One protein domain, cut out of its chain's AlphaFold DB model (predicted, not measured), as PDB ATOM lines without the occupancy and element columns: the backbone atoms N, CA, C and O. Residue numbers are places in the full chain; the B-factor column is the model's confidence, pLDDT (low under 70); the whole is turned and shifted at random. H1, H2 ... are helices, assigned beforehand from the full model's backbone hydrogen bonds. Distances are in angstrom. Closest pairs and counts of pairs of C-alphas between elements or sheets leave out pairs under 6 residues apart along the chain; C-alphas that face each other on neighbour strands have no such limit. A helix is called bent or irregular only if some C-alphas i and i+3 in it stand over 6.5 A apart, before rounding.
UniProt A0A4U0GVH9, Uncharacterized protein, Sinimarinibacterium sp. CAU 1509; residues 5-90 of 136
ATOM      1  N   ARG A   5     -20.404 -45.505  16.556       79.19
ATOM      2  CA  ARG A   5     -20.539 -44.120  16.078       79.19
ATOM      3  C   ARG A   5     -21.995 -43.664  15.970       79.19
ATOM      4  O   ARG A   5     -22.286 -42.534  16.352       79.19
ATOM      5  N   THR A   6     -22.906 -44.512  15.488       84.62
ATOM      6  CA  THR A   6     -24.333 -44.161  15.425       84.62
ATOM      7  C   THR A   6     -24.905 -44.066  16.833       84.62
ATOM      8  O   THR A   6     -25.544 -43.067  17.140       84.62
ATOM      9  N   HIS A   7     -24.561 -44.994  17.728       87.50
ATOM     10  CA  HIS A   7     -24.991 -44.948  19.129       87.50
ATOM     11  C   HIS A   7     -24.576 -43.644  19.837       87.50
ATOM     12  O   HIS A   7     -25.404 -42.978  20.453       87.50
ATOM     13  N   ARG A   8     -23.315 -43.210  19.676       86.69
ATOM     14  CA  ARG A   8     -22.842 -41.925  20.225       86.69
ATOM     15  C   ARG A   8     -23.600 -40.716  19.667       86.69
ATOM     16  O   ARG A   8     -23.912 -39.807  20.428       86.69
ATOM     17  N   ARG A   9     -23.922 -40.709  18.367       90.00
ATOM     18  CA  ARG A   9     -24.719 -39.632  17.748       90.00
ATOM     19  C   ARG A   9     -26.135 -39.561  18.318       90.00
ATOM     20  O   ARG A   9     -26.611 -38.465  18.582       90.00
ATOM     21  N   HIS A  10     -26.781 -40.703  18.547       91.38
ATOM     22  CA  HIS A  10     -28.137 -40.734  19.104       91.38
ATOM     23  C   HIS A  10     -28.154 -40.229  20.549       91.38
ATOM     24  O   HIS A  10     -29.002 -39.412  20.889       91.38
ATOM     25  N   ILE A  11     -27.175 -40.622  21.372       92.25
ATOM     26  CA  ILE A  11     -27.037 -40.093  22.738       92.25
ATOM     27  C   ILE A  11     -26.828 -38.575  22.722       92.25
ATOM     28  O   ILE A  11     -27.465 -37.865  23.493       92.25
ATOM     29  N   ALA A  12     -25.966 -38.068  21.836       91.44
ATOM     30  CA  ALA A  12     -25.731 -36.630  21.723       91.44
ATOM     31  C   ALA A  12     -27.012 -35.870  21.335       91.44
ATOM     32  O   ALA A  12     -27.332 -34.861  21.955       91.44
ATOM     33  N   LEU A  13     -27.775 -36.384  20.365       94.38
ATOM     34  CA  LEU A  13     -29.063 -35.805  19.977       94.38
ATOM     35  C   LEU A  13     -30.065 -35.818  21.136       94.38
ATOM     36  O   LEU A  13     -30.687 -34.796  21.401       94.38
ATOM     37  N   LEU A  14     -30.180 -36.933  21.863       93.62
ATOM     38  CA  LEU A  14     -31.038 -37.021  23.047       93.62
ATOM     39  C   LEU A  14     -30.630 -36.007  24.123       93.62
ATOM     40  O   LEU A  14     -31.502 -35.378  24.714       93.62
ATOM     41  N   GLY A  15     -29.330 -35.798  24.338       92.69
ATOM     42  CA  GLY A  15     -28.826 -34.774  25.256       92.69
ATOM     43  C   GLY A  15     -29.210 -33.354  24.832       92.69
ATOM     44  O   GLY A  15     -29.656 -32.564  25.663       92.69
ATOM     45  N   ILE A  16     -29.108 -33.042  23.536       92.56
ATOM     46  CA  ILE A  16     -29.531 -31.746  22.984       92.56
ATOM     47  C   ILE A  16     -31.038 -31.550  23.173       92.56
ATOM     48  O   ILE A  16     -31.461 -30.510  23.676       92.56
ATOM     49  N   PHE A  17     -31.854 -32.549  22.830       93.06
ATOM     50  CA  PHE A  17     -33.303 -32.480  23.034       93.06
ATOM     51  C   PHE A  17     -33.674 -32.349  24.510       93.06
ATOM     52  O   PHE A  17     -34.568 -31.574  24.837       93.06
ATOM     53  N   ALA A  18     -32.977 -33.048  25.407       89.00
ATOM     54  CA  ALA A  18     -33.193 -32.930  26.842       89.00
ATOM     55  C   ALA A  18     -32.881 -31.514  27.349       89.00
ATOM     56  O   ALA A  18     -33.679 -30.957  28.099       89.00
ATOM     57  N   MET A  19     -31.783 -30.898  26.897       86.06
ATOM     58  CA  MET A  19     -31.476 -29.504  27.242       86.06
ATOM     59  C   MET A  19     -32.517 -28.524  26.698       86.06
ATOM     60  O   MET A  19     -32.967 -27.638  27.421       86.06
ATOM     61  N   LEU A  20     -32.945 -28.697  25.445       84.69
ATOM     62  CA  LEU A  20     -34.002 -27.863  24.867       84.69
ATOM     63  C   LEU A  20     -35.321 -28.025  25.629       84.69
ATOM     64  O   LEU A  20     -35.993 -27.034  25.905       84.69
ATOM     65  N   ALA A  21     -35.672 -29.250  26.021       80.44
ATOM     66  CA  ALA A  21     -36.854 -29.516  26.829       80.44
ATOM     67  C   ALA A  21     -36.752 -28.861  28.214       80.44
ATOM     68  O   ALA A  21     -37.706 -28.222  28.645       80.44
ATOM     69  N   GLN A  22     -35.601 -28.942  28.885       84.12
ATOM     70  CA  GLN A  22     -35.378 -28.281  30.177       84.12
ATOM     71  C   GLN A  22     -35.532 -26.755  30.095       84.12
ATOM     72  O   GLN A  22     -36.022 -26.146  31.042       84.12
ATOM     73  N   LEU A  23     -35.169 -26.146  28.963       80.94
ATOM     74  CA  LEU A  23     -35.309 -24.705  28.752       80.94
ATOM     75  C   LEU A  23     -36.742 -24.291  28.375       80.94
ATOM     76  O   LEU A  23     -37.237 -23.267  28.841       80.94
ATOM     77  N   LEU A  24     -37.413 -25.074  27.528       81.06
ATOM     78  CA  LEU A  24     -38.718 -24.717  26.960       81.06
ATOM     79  C   LEU A  24     -39.902 -25.126  27.842       81.06
ATOM     80  O   LEU A  24     -40.927 -24.440  27.849       81.06
ATOM     81  N   LEU A  25     -39.783 -26.223  28.594       81.44
ATOM     82  CA  LEU A  25     -40.876 -26.759  29.408       81.44
ATOM     83  C   LEU A  25     -41.376 -25.762  30.473       81.44
ATOM     84  O   LEU A  25     -42.594 -25.607  30.578       81.44
ATOM     85  N   PRO A  26     -40.514 -25.029  31.213       74.00
ATOM     86  CA  PRO A  26     -40.975 -24.030  32.180       74.00
ATOM     87  C   PRO A  26     -41.768 -22.894  31.527       74.00
ATOM     88  O   PRO A  26     -42.762 -22.441  32.090       74.00
ATOM     89  N   ILE A  27     -41.375 -22.471  30.320       76.25
ATOM     90  CA  ILE A  27     -42.022 -21.383  29.573       76.25
ATOM     91  C   ILE A  27     -43.407 -21.822  29.094       76.25
ATOM     92  O   ILE A  27     -44.398 -21.133  29.337       76.25
ATOM     93  N   ALA A  28     -43.492 -22.995  28.459       79.31
ATOM     94  CA  ALA A  28     -44.761 -23.554  28.002       79.31
ATOM     95  C   ALA A  28     -45.717 -23.811  29.178       79.31
ATOM     96  O   ALA A  28     -46.912 -23.513  29.101       79.31
ATOM     97  N   HIS A  29     -45.185 -24.309  30.297       78.06
ATOM     98  CA  HIS A  29     -45.968 -24.552  31.498       78.06
ATOM     99  C   HIS A  29     -46.493 -23.247  32.109       78.06
ATOM    100  O   HIS A  29     -47.695 -23.135  32.363       78.06
ATOM    101  N   ALA A  30     -45.636 -22.237  32.269       71.81
ATOM    102  CA  ALA A  30     -46.028 -20.926  32.774       71.81
ATOM    103  C   ALA A  30     -47.098 -20.269  31.883       71.81
ATOM    104  O   ALA A  30     -48.094 -19.761  32.402       71.81
ATOM    105  N   ALA A  31     -46.941 -20.330  30.556       73.50
ATOM    106  CA  ALA A  31     -47.914 -19.793  29.607       73.50
ATOM    107  C   ALA A  31     -49.283 -20.485  29.738       73.50
ATOM    108  O   ALA A  31     -50.315 -19.815  29.790       73.50
ATOM    109  N   SER A  32     -49.295 -21.814  29.880       76.00
ATOM    110  CA  SER A  32     -50.534 -22.568  30.116       76.00
ATOM    111  C   SER A  32     -51.192 -22.204  31.453       76.00
ATOM    112  O   SER A  32     -52.417 -22.149  31.552       76.00
ATOM    113  N   MET A  33     -50.387 -21.903  32.477       71.50
ATOM    114  CA  MET A  33     -50.867 -21.447  33.780       71.50
ATOM    115  C   MET A  33     -51.524 -20.071  33.678       71.50
ATOM    116  O   MET A  33     -52.634 -19.907  34.174       71.50
ATOM    117  N   ALA A  34     -50.885 -19.119  32.990       71.00
ATOM    118  CA  ALA A  34     -51.428 -17.777  32.760       71.00
ATOM    119  C   ALA A  34     -52.748 -17.806  31.973       71.00
ATOM    120  O   ALA A  34     -53.681 -17.072  32.293       71.00
ATOM    121  N   GLN A  35     -52.860 -18.698  30.985       73.31
ATOM    122  CA  GLN A  35     -54.110 -18.903  30.248       73.31
ATOM    123  C   GLN A  35     -55.227 -19.469  31.136       73.31
ATOM    124  O   GLN A  35     -56.381 -19.077  30.992       73.31
ATOM    125  N   ARG A  36     -54.905 -20.388  32.057       70.94
ATOM    126  CA  ARG A  36     -55.898 -21.022  32.943       70.94
ATOM    127  C   ARG A  36     -56.328 -20.139  34.114       70.94
ATOM    128  O   ARG A  36     -57.483 -20.223  34.525       70.94
ATOM    129  N   SER A  37     -55.415 -19.333  34.653       68.69
ATOM    130  CA  SER A  37     -55.675 -18.414  35.769       68.69
ATOM    131  C   SER A  37     -56.381 -17.126  35.327       68.69
ATOM    132  O   SER A  37     -56.938 -16.416  36.159       68.69
ATOM    133  N   GLY A  38     -56.324 -16.783  34.032       65.50
ATOM    134  CA  GLY A  38     -56.761 -15.474  33.533       65.50
ATOM    135  C   GLY A  38     -55.883 -14.318  34.029       65.50
ATOM    136  O   GLY A  38     -56.167 -13.155  33.752       65.50
ATOM    137  N   ASN A  39     -54.798 -14.620  34.751       67.00
ATOM    138  CA  ASN A  39     -53.916 -13.636  35.350       67.00
ATOM    139  C   ASN A  39     -52.514 -13.736  34.723       67.00
ATOM    140  O   ASN A  39     -51.791 -14.700  34.985       67.00
ATOM    141  N   PRO A  40     -52.070 -12.736  33.940       66.19
ATOM    142  CA  PRO A  40     -50.760 -12.773  33.290       66.19
ATOM    143  C   PRO A  40     -49.596 -12.758  34.291       66.19
ATOM    144  O   PRO A  40     -48.503 -13.224  33.968       66.19
ATOM    145  N   LEU A  41     -49.812 -12.280  35.522       65.81
ATOM    146  CA  LEU A  41     -48.781 -12.276  36.557       65.81
ATOM    147  C   LEU A  41     -48.502 -13.659  37.142       65.81
ATOM    148  O   LEU A  41     -47.427 -13.844  37.709       65.81
ATOM    149  N   SER A  42     -49.369 -14.660  36.947       63.03
ATOM    150  CA  SER A  42     -49.041 -16.030  37.367       63.03
ATOM    151  C   SER A  42     -47.832 -16.602  36.615       63.03
ATOM    152  O   SER A  42     -47.205 -17.540  37.098       63.03
ATOM    153  N   LEU A  43     -47.463 -16.017  35.466       63.19
ATOM    154  CA  LEU A  43     -46.226 -16.332  34.749       63.19
ATOM    155  C   LEU A  43     -44.978 -15.968  35.574       63.19
ATOM    156  O   LEU A  43     -44.029 -16.744  35.633       63.19
ATOM    157  N   VAL A  44     -44.995 -14.801  36.228       64.38
ATOM    158  CA  VAL A  44     -43.851 -14.237  36.971       64.38
ATOM    159  C   VAL A  44     -43.596 -15.005  38.269       64.38
ATOM    160  O   VAL A  44     -42.464 -15.084  38.740       64.38
ATOM    161  N   PHE A  45     -44.638 -15.616  38.834       62.47
ATOM    162  CA  PHE A  45     -44.542 -16.412  40.058       62.47
ATOM    163  C   PHE A  45     -44.304 -17.905  39.800       62.47
ATOM    164  O   PHE A  45     -44.236 -18.687  40.749       62.47
ATOM    165  N   CYS A  46     -44.134 -18.321  38.538       62.28
ATOM    166  CA  CYS A  46     -43.823 -19.707  38.206       62.28
ATOM    167  C   CYS A  46     -42.491 -20.125  38.860       62.28
ATOM    168  O   CYS A  46     -41.434 -19.594  38.537       62.28
ATOM    169  N   GLY A  47     -42.552 -21.063  39.810       58.09
ATOM    170  CA  GLY A  47     -41.390 -21.539  40.573       58.09
ATOM    171  C   GLY A  47     -41.119 -20.794  41.880       58.09
ATOM    172  O   GLY A  47     -40.295 -21.259  42.666       58.09
ATOM    173  N   ASN A  48     -41.835 -19.704  42.166       59.69
ATOM    174  CA  ASN A  48     -41.738 -19.038  43.457       59.69
ATOM    175  C   ASN A  48     -42.638 -19.782  44.457       59.69
ATOM    176  O   ASN A  48     -43.853 -19.873  44.276       59.69
ATOM    177  N   GLY A  49     -42.033 -20.376  45.487       54.81
ATOM    178  CA  GLY A  49     -42.773 -21.025  46.569       54.81
ATOM    179  C   GLY A  49     -43.798 -20.062  47.176       54.81
ATOM    180  O   GLY A  49     -43.581 -18.851  47.217       54.81
ATOM    181  N   THR A  50     -44.914 -20.615  47.646       55.47
ATOM    182  CA  THR A  50     -46.178 -19.967  48.060       55.47
ATOM    183  C   THR A  50     -46.098 -18.745  48.997       55.47
ATOM    184  O   THR A  50     -47.128 -18.135  49.257       55.47
ATOM    185  N   GLY A  51     -44.928 -18.355  49.506       55.31
ATOM    186  CA  GLY A  51     -44.787 -17.310  50.524       55.31
ATOM    187  C   GLY A  51     -44.598 -15.879  50.009       55.31
ATOM    188  O   GLY A  51     -45.032 -14.945  50.674       55.31
ATOM    189  N   HIS A  52     -43.964 -15.669  48.848       57.84
ATOM    190  CA  HIS A  52     -43.549 -14.313  48.437       57.84
ATOM    191  C   HIS A  52     -44.497 -13.628  47.452       57.84
ATOM    192  O   HIS A  52     -44.484 -12.402  47.345       57.84
ATOM    193  N   SER A  53     -45.339 -14.385  46.747       62.25
ATOM    194  CA  SER A  53     -46.228 -13.827  45.724       62.25
ATOM    195  C   SER A  53     -47.251 -12.858  46.316       62.25
ATOM    196  O   SER A  53     -47.423 -11.770  45.779       62.25
ATOM    197  N   ALA A  54     -47.866 -13.189  47.455       65.25
ATOM    198  CA  ALA A  54     -48.862 -12.336  48.106       65.25
ATOM    199  C   ALA A  54     -48.282 -10.986  48.576       65.25
ATOM    200  O   ALA A  54     -48.903  -9.944  48.378       65.25
ATOM    201  N   ALA A  55     -47.070 -10.992  49.140       66.44
ATOM    202  CA  ALA A  55     -46.389  -9.772  49.577       66.44
ATOM    203  C   ALA A  55     -45.994  -8.875  48.392       66.44
ATOM    204  O   ALA A  55     -46.149  -7.660  48.462       66.44
ATOM    205  N   LEU A  56     -45.538  -9.473  47.287       66.69
ATOM    206  CA  LEU A  56     -45.254  -8.752  46.045       66.69
ATOM    207  C   LEU A  56     -46.532  -8.178  45.436       66.69
ATOM    208  O   LEU A  56     -46.535  -7.007  45.078       66.69
ATOM    209  N   PHE A  57     -47.629  -8.944  45.403       70.75
ATOM    210  CA  PHE A  57     -48.935  -8.455  44.953       70.75
ATOM    211  C   PHE A  57     -49.422  -7.243  45.755       70.75
ATOM    212  O   PHE A  57     -49.959  -6.301  45.174       70.75
ATOM    213  N   ALA A  58     -49.185  -7.228  47.067       71.00
ATOM    214  CA  ALA A  58     -49.526  -6.099  47.928       71.00
ATOM    215  C   ALA A  58     -48.704  -4.828  47.630       71.00
ATOM    216  O   ALA A  58     -49.164  -3.734  47.948       71.00
ATOM    217  N   GLN A  59     -47.527  -4.955  47.005       77.50
ATOM    218  CA  GLN A  59     -46.675  -3.825  46.608       77.50
ATOM    219  C   GLN A  59     -47.043  -3.230  45.240       77.50
ATOM    220  O   GLN A  59     -46.494  -2.191  44.872       77.50
ATOM    221  N   LEU A  60     -47.945  -3.854  44.468       77.38
ATOM    222  CA  LEU A  60     -48.358  -3.282  43.188       77.38
ATOM    223  C   LEU A  60     -49.199  -2.008  43.392       77.38
ATOM    224  O   LEU A  60     -50.052  -1.969  44.286       77.38
ATOM    225  N   PRO A  61     -49.035  -0.995  42.518       82.19
ATOM    226  CA  PRO A  61     -49.914   0.167  42.488       82.19
ATOM    227  C   PRO A  61     -51.395  -0.239  42.368       82.19
ATOM    228  O   PRO A  61     -51.709  -1.243  41.710       82.19
ATOM    229  N   PRO A  62     -52.323   0.499  43.005       78.44
ATOM    230  CA  PRO A  62     -53.747   0.158  43.023       78.44
ATOM    231  C   PRO A  62     -54.358   0.044  41.622       78.44
ATOM    232  O   PRO A  62     -55.201  -0.825  41.410       78.44
ATOM    233  N   GLU A  63     -53.890   0.837  40.660       79.31
ATOM    234  CA  GLU A  63     -54.343   0.816  39.264       79.31
ATOM    235  C   GLU A  63     -53.980  -0.498  38.566       79.31
ATOM    236  O   GLU A  63     -54.730  -1.010  37.737       79.31
ATOM    237  N   VAL A  64     -52.824  -1.069  38.909       77.06
ATOM    238  CA  VAL A  64     -52.372  -2.335  38.328       77.06
ATOM    239  C   VAL A  64     -53.107  -3.502  38.983       77.06
ATOM    240  O   VAL A  64     -53.511  -4.431  38.288       77.06
ATOM    241  N   ARG A  65     -53.340  -3.441  40.301       75.25
ATOM    242  CA  ARG A  65     -54.111  -4.465  41.027       75.25
ATOM    243  C   ARG A  65     -55.548  -4.566  40.517       75.25
ATOM    244  O   ARG A  65     -55.981  -5.667  40.193       75.25
ATOM    245  N   SER A  66     -56.242  -3.441  40.352       73.94
ATOM    246  CA  SER A  66     -57.626  -3.438  39.862       73.94
ATOM    247  C   SER A  66     -57.741  -3.972  38.428       73.94
ATOM    248  O   SER A  66     -58.640  -4.758  38.132       73.94
ATOM    249  N   ALA A  67     -56.790  -3.632  37.551       71.94
ATOM    250  CA  ALA A  67     -56.736  -4.157  36.185       71.94
ATOM    251  C   ALA A  67     -56.486  -5.678  36.124       71.94
ATOM    252  O   ALA A  67     -56.884  -6.338  35.160       71.94
ATOM    253  N   LEU A  68     -55.816  -6.241  37.132       69.00
ATOM    254  CA  LEU A  68     -55.547  -7.677  37.237       69.00
ATOM    255  C   LEU A  68     -56.723  -8.440  37.836       69.00
ATOM    256  O   LEU A  68     -57.068  -9.501  37.321       69.00
ATOM    257  N   GLU A  69     -57.355  -7.892  38.873       70.19
ATOM    258  CA  GLU A  69     -58.547  -8.468  39.504       70.19
ATOM    259  C   GLU A  69     -59.723  -8.534  38.524       70.19
ATOM    260  O   GLU A  69     -60.404  -9.553  38.458       70.19
ATOM    261  N   GLN A  70     -59.901  -7.509  37.682       65.81
ATOM    262  CA  GLN A  70     -60.925  -7.509  36.628       65.81
ATOM    263  C   GLN A  70     -60.710  -8.587  35.556       65.81
ATOM    264  O   GLN A  70     -61.661  -8.969  34.881       65.81
ATOM    265  N   LYS A  71     -59.474  -9.070  35.368       61.91
ATOM    266  CA  LYS A  71     -59.148 -10.114  34.382       61.91
ATOM    267  C   LYS A  71     -59.084 -11.519  34.978       61.91
ATOM    268  O   LYS A  71     -59.221 -12.491  34.237       61.91
ATOM    269  N   SER A  72     -58.874 -11.653  36.288       59.03
ATOM    270  CA  SER A  72     -58.710 -12.953  36.936       59.03
ATOM    271  C   SER A  72     -60.018 -13.455  37.551       59.03
ATOM    272  O   SER A  72     -60.257 -13.305  38.744       59.03
ATOM    273  N   GLU A  73     -60.853 -14.116  36.752       57.00
ATOM    274  CA  GLU A  73     -62.078 -14.771  37.251       57.00
ATOM    275  C   GLU A  73     -61.799 -16.093  37.992       57.00
ATOM    276  O   GLU A  73     -62.684 -16.659  38.633       57.00
ATOM    277  N   ARG A  74     -60.569 -16.622  37.915       56.41
ATOM    278  CA  ARG A  74     -60.182 -17.894  38.544       56.41
ATOM    279  C   ARG A  74     -58.911 -17.731  39.367       56.41
ATOM    280  O   ARG A  74     -57.804 -17.695  38.835       56.41
ATOM    281  N   GLN A  75     -59.067 -17.703  40.689       53.81
ATOM    282  CA  GLN A  75     -57.955 -17.801  41.634       53.81
ATOM    283  C   GLN A  75     -57.366 -19.217  41.605       53.81
ATOM    284  O   GLN A  75     -57.733 -20.102  42.372       53.81
ATOM    285  N   MET A  76     -56.446 -19.438  40.670       53.03
ATOM    286  CA  MET A  76     -55.566 -20.601  40.665       53.03
ATOM    287  C   MET A  76     -54.454 -20.365  41.704       53.03
ATOM    288  O   MET A  76     -53.951 -19.238  41.790       53.03
ATOM    289  N   PRO A  77     -54.036 -21.376  42.488       55.19
ATOM    290  CA  PRO A  77     -52.948 -21.213  43.445       55.19
ATOM    291  C   PRO A  77     -51.681 -20.662  42.760       55.19
ATOM    292  O   PRO A  77     -51.291 -21.163  41.704       55.19
ATOM    293  N   PRO A  78     -51.018 -19.649  43.349       55.44
ATOM    294  CA  PRO A  78     -49.946 -18.887  42.701       55.44
ATOM    295  C   PRO A  78     -48.623 -19.654  42.554       55.44
ATOM    296  O   PRO A  78     -47.648 -19.083  42.075       55.44
ATOM    297  N   ALA A  79     -48.561 -20.918  42.981       57.31
ATOM    298  CA  ALA A  79     -47.339 -21.706  43.006       57.31
ATOM    299  C   ALA A  79     -47.542 -23.065  42.326       57.31
ATOM    300  O   ALA A  79     -48.366 -23.877  42.749       57.31
ATOM    301  N   CYS A  80     -46.735 -23.336  41.300       65.00
ATOM    302  CA  CYS A  80     -46.591 -24.678  40.746       65.00
ATOM    303  C   CYS A  80     -45.606 -25.477  41.606       65.00
ATOM    304  O   CYS A  80     -44.432 -25.119  41.695       65.00
ATOM    305  N   THR A  81     -46.069 -26.573  42.209       64.31
ATOM    306  CA  THR A  81     -45.253 -27.457  43.060       64.31
ATOM    307  C   THR A  81     -44.089 -28.089  42.301       64.31
ATOM    308  O   THR A  81     -43.011 -28.230  42.865       64.31
ATOM    309  N   LEU A  82     -44.264 -28.407  41.014       65.06
ATOM    310  CA  LEU A  82     -43.204 -28.953  40.163       65.06
ATOM    311  C   LEU A  82     -42.099 -27.918  39.918       65.06
ATOM    312  O   LEU A  82     -40.922 -28.211  40.107       65.06
ATOM    313  N   CYS A  83     -42.465 -26.690  39.545       64.75
ATOM    314  CA  CYS A  83     -41.499 -25.610  39.348       64.75
ATOM    315  C   CYS A  83     -40.852 -25.198  40.674       64.75
ATOM    316  O   CYS A  83     -39.653 -24.959  40.707       64.75
ATOM    317  N   ALA A  84     -41.606 -25.173  41.775       64.12
ATOM    318  CA  ALA A  84     -41.064 -24.920  43.106       64.12
ATOM    319  C   ALA A  84     -40.134 -26.049  43.581       64.12
ATOM    320  O   ALA A  84     -39.172 -25.770  44.278       64.12
ATOM    321  N   ALA A  85     -40.349 -27.306  43.190       63.69
ATOM    322  CA  ALA A  85     -39.417 -28.395  43.490       63.69
ATOM    323  C   ALA A  85     -38.144 -28.315  42.628       63.69
ATOM    324  O   ALA A  85     -37.043 -28.492  43.141       63.69
ATOM    325  N   MET A  86     -38.282 -27.989  41.338       60.47
ATOM    326  CA  MET A  86     -37.156 -27.869  40.399       60.47
ATOM    327  C   MET A  86     -36.301 -26.613  40.634       60.47
ATOM    328  O   MET A  86     -35.090 -26.659  40.435       60.47
ATOM    329  N   HIS A  87     -36.908 -25.501  41.064       58.59
ATOM    330  CA  HIS A  87     -36.216 -24.232  41.333       58.59
ATOM    331  C   HIS A  87     -35.992 -23.956  42.827       58.59
ATOM    332  O   HIS A  87     -35.052 -23.248  43.180       58.59
ATOM    333  N   GLY A  88     -36.815 -24.511  43.718       50.41
ATOM    334  CA  GLY A  88     -36.690 -24.340  45.172       50.41
ATOM    335  C   GLY A  88     -35.669 -25.271  45.821       50.41
ATOM    336  O   GLY A  88     -35.258 -25.019  46.951       50.41
ATOM    337  N   ALA A  89     -35.192 -26.297  45.111       45.91
ATOM    338  CA  ALA A  89     -34.147 -27.200  45.585       45.91
ATOM    339  C   ALA A  89     -32.798 -26.975  44.875       45.91
ATOM    340  O   ALA A  89     -32.135 -27.924  44.473       45.91
ATOM    341  N   HIS A  90     -32.336 -25.723  44.787       42.84
ATOM    342  CA  HIS A  90     -30.898 -25.433  44.667       42.84
ATOM    343  C   HIS A  90     -30.294 -25.088  46.042       42.84
ATOM    344  O   HIS A  90     -29.475 -24.186  46.196       42.84
TER     345      HIS A  90
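This is residues 5 to 90 of the 136 residues of an uncharacterized protein of Sinimarinibacterium sp. CAU 1509 (UniProt A0A4U0GVH9). One long helix, H1, makes most of the length: its first arm, H1a, sticks out as a handle with residues 5 to 25 standing free, and its second arm, H1b, runs into a small head of short helices and loops. In that head the short H2 folds back on H1b, H5 comes near the beginning of H1b, and H3 and H4 lie toward the end far from the handle. The printed part has 86 residues with five named helices, H1 to H5 in order along the chain, and no named strand; the class is all helix. The whole is loose, with a radius of gyration of the C-alphas of 17.4 A, and its outline is a rod of 61 by 25 by 18 A.

H1, residues 5 to 37, was assigned as one helix by its hydrogen bonds but is bent, with C-alphas 23 and 26 6.7 A apart. Its arms H1a, residues 5 to 23, and H1b, residues 26 to 37, stand at a steep tilt of 37 degrees, only just beyond shallow. H1a touches no helix. H1b, with residues 30 to 34 alone, touches H2, residues 40 to 43; the closest C-alphas are those of Ala 30 and Leu 43, 5.0 A apart. H1b and H5, residues 81 to 88, are close but not clearly touching, with the closest C-alphas, Pro 26 and Cys 83, 7.4 A apart; they run opposite ways at a steep tilt of 44 degrees. H3, residues 53 to 58, and H4, residues 62 to 69, are close but not clearly touching, with the closest C-alphas, Phe 57 and Arg 65, 7.6 A apart; they run opposite ways at a steep tilt of 45 degrees. H2 and H4 are only just apart, at 8.0 A between their closest C-alphas. Every O i to N i+4 pair is within hydrogen-bond range in H1a, H1b, H3, H4 and H5; H2 is too short for such a pair, and its one O i to N i+3 pair is within range.

H1a begins at C-alpha 5, (-20.539, -44.120, 16.078), and is 27.5 A long from first to last C-alpha. H1b is 16.1 A long and ends at C-alpha 37, (-55.675, -18.414, 35.769). H4 is 10.5 A long, H5 9.4 A, H3 8.7 A and H2 5.9 A. H5 ends at C-alpha 88, (-36.690, -24.340, 45.172).

The two C-alphas farthest apart are those of Arg 5 and Pro 62, 61.6 A. Residues 58 to 64, of which 62 to 64 belong to H4, also stand free; without the free stretches the body spans 36 by 25 by 13 A. The printed part has no cut. The link from H4 to H5, 11 residues, is long. The mean pLDDT of the printed part is 70.9, and residues 37 to 56, 68 and 70 to 90 are under 70.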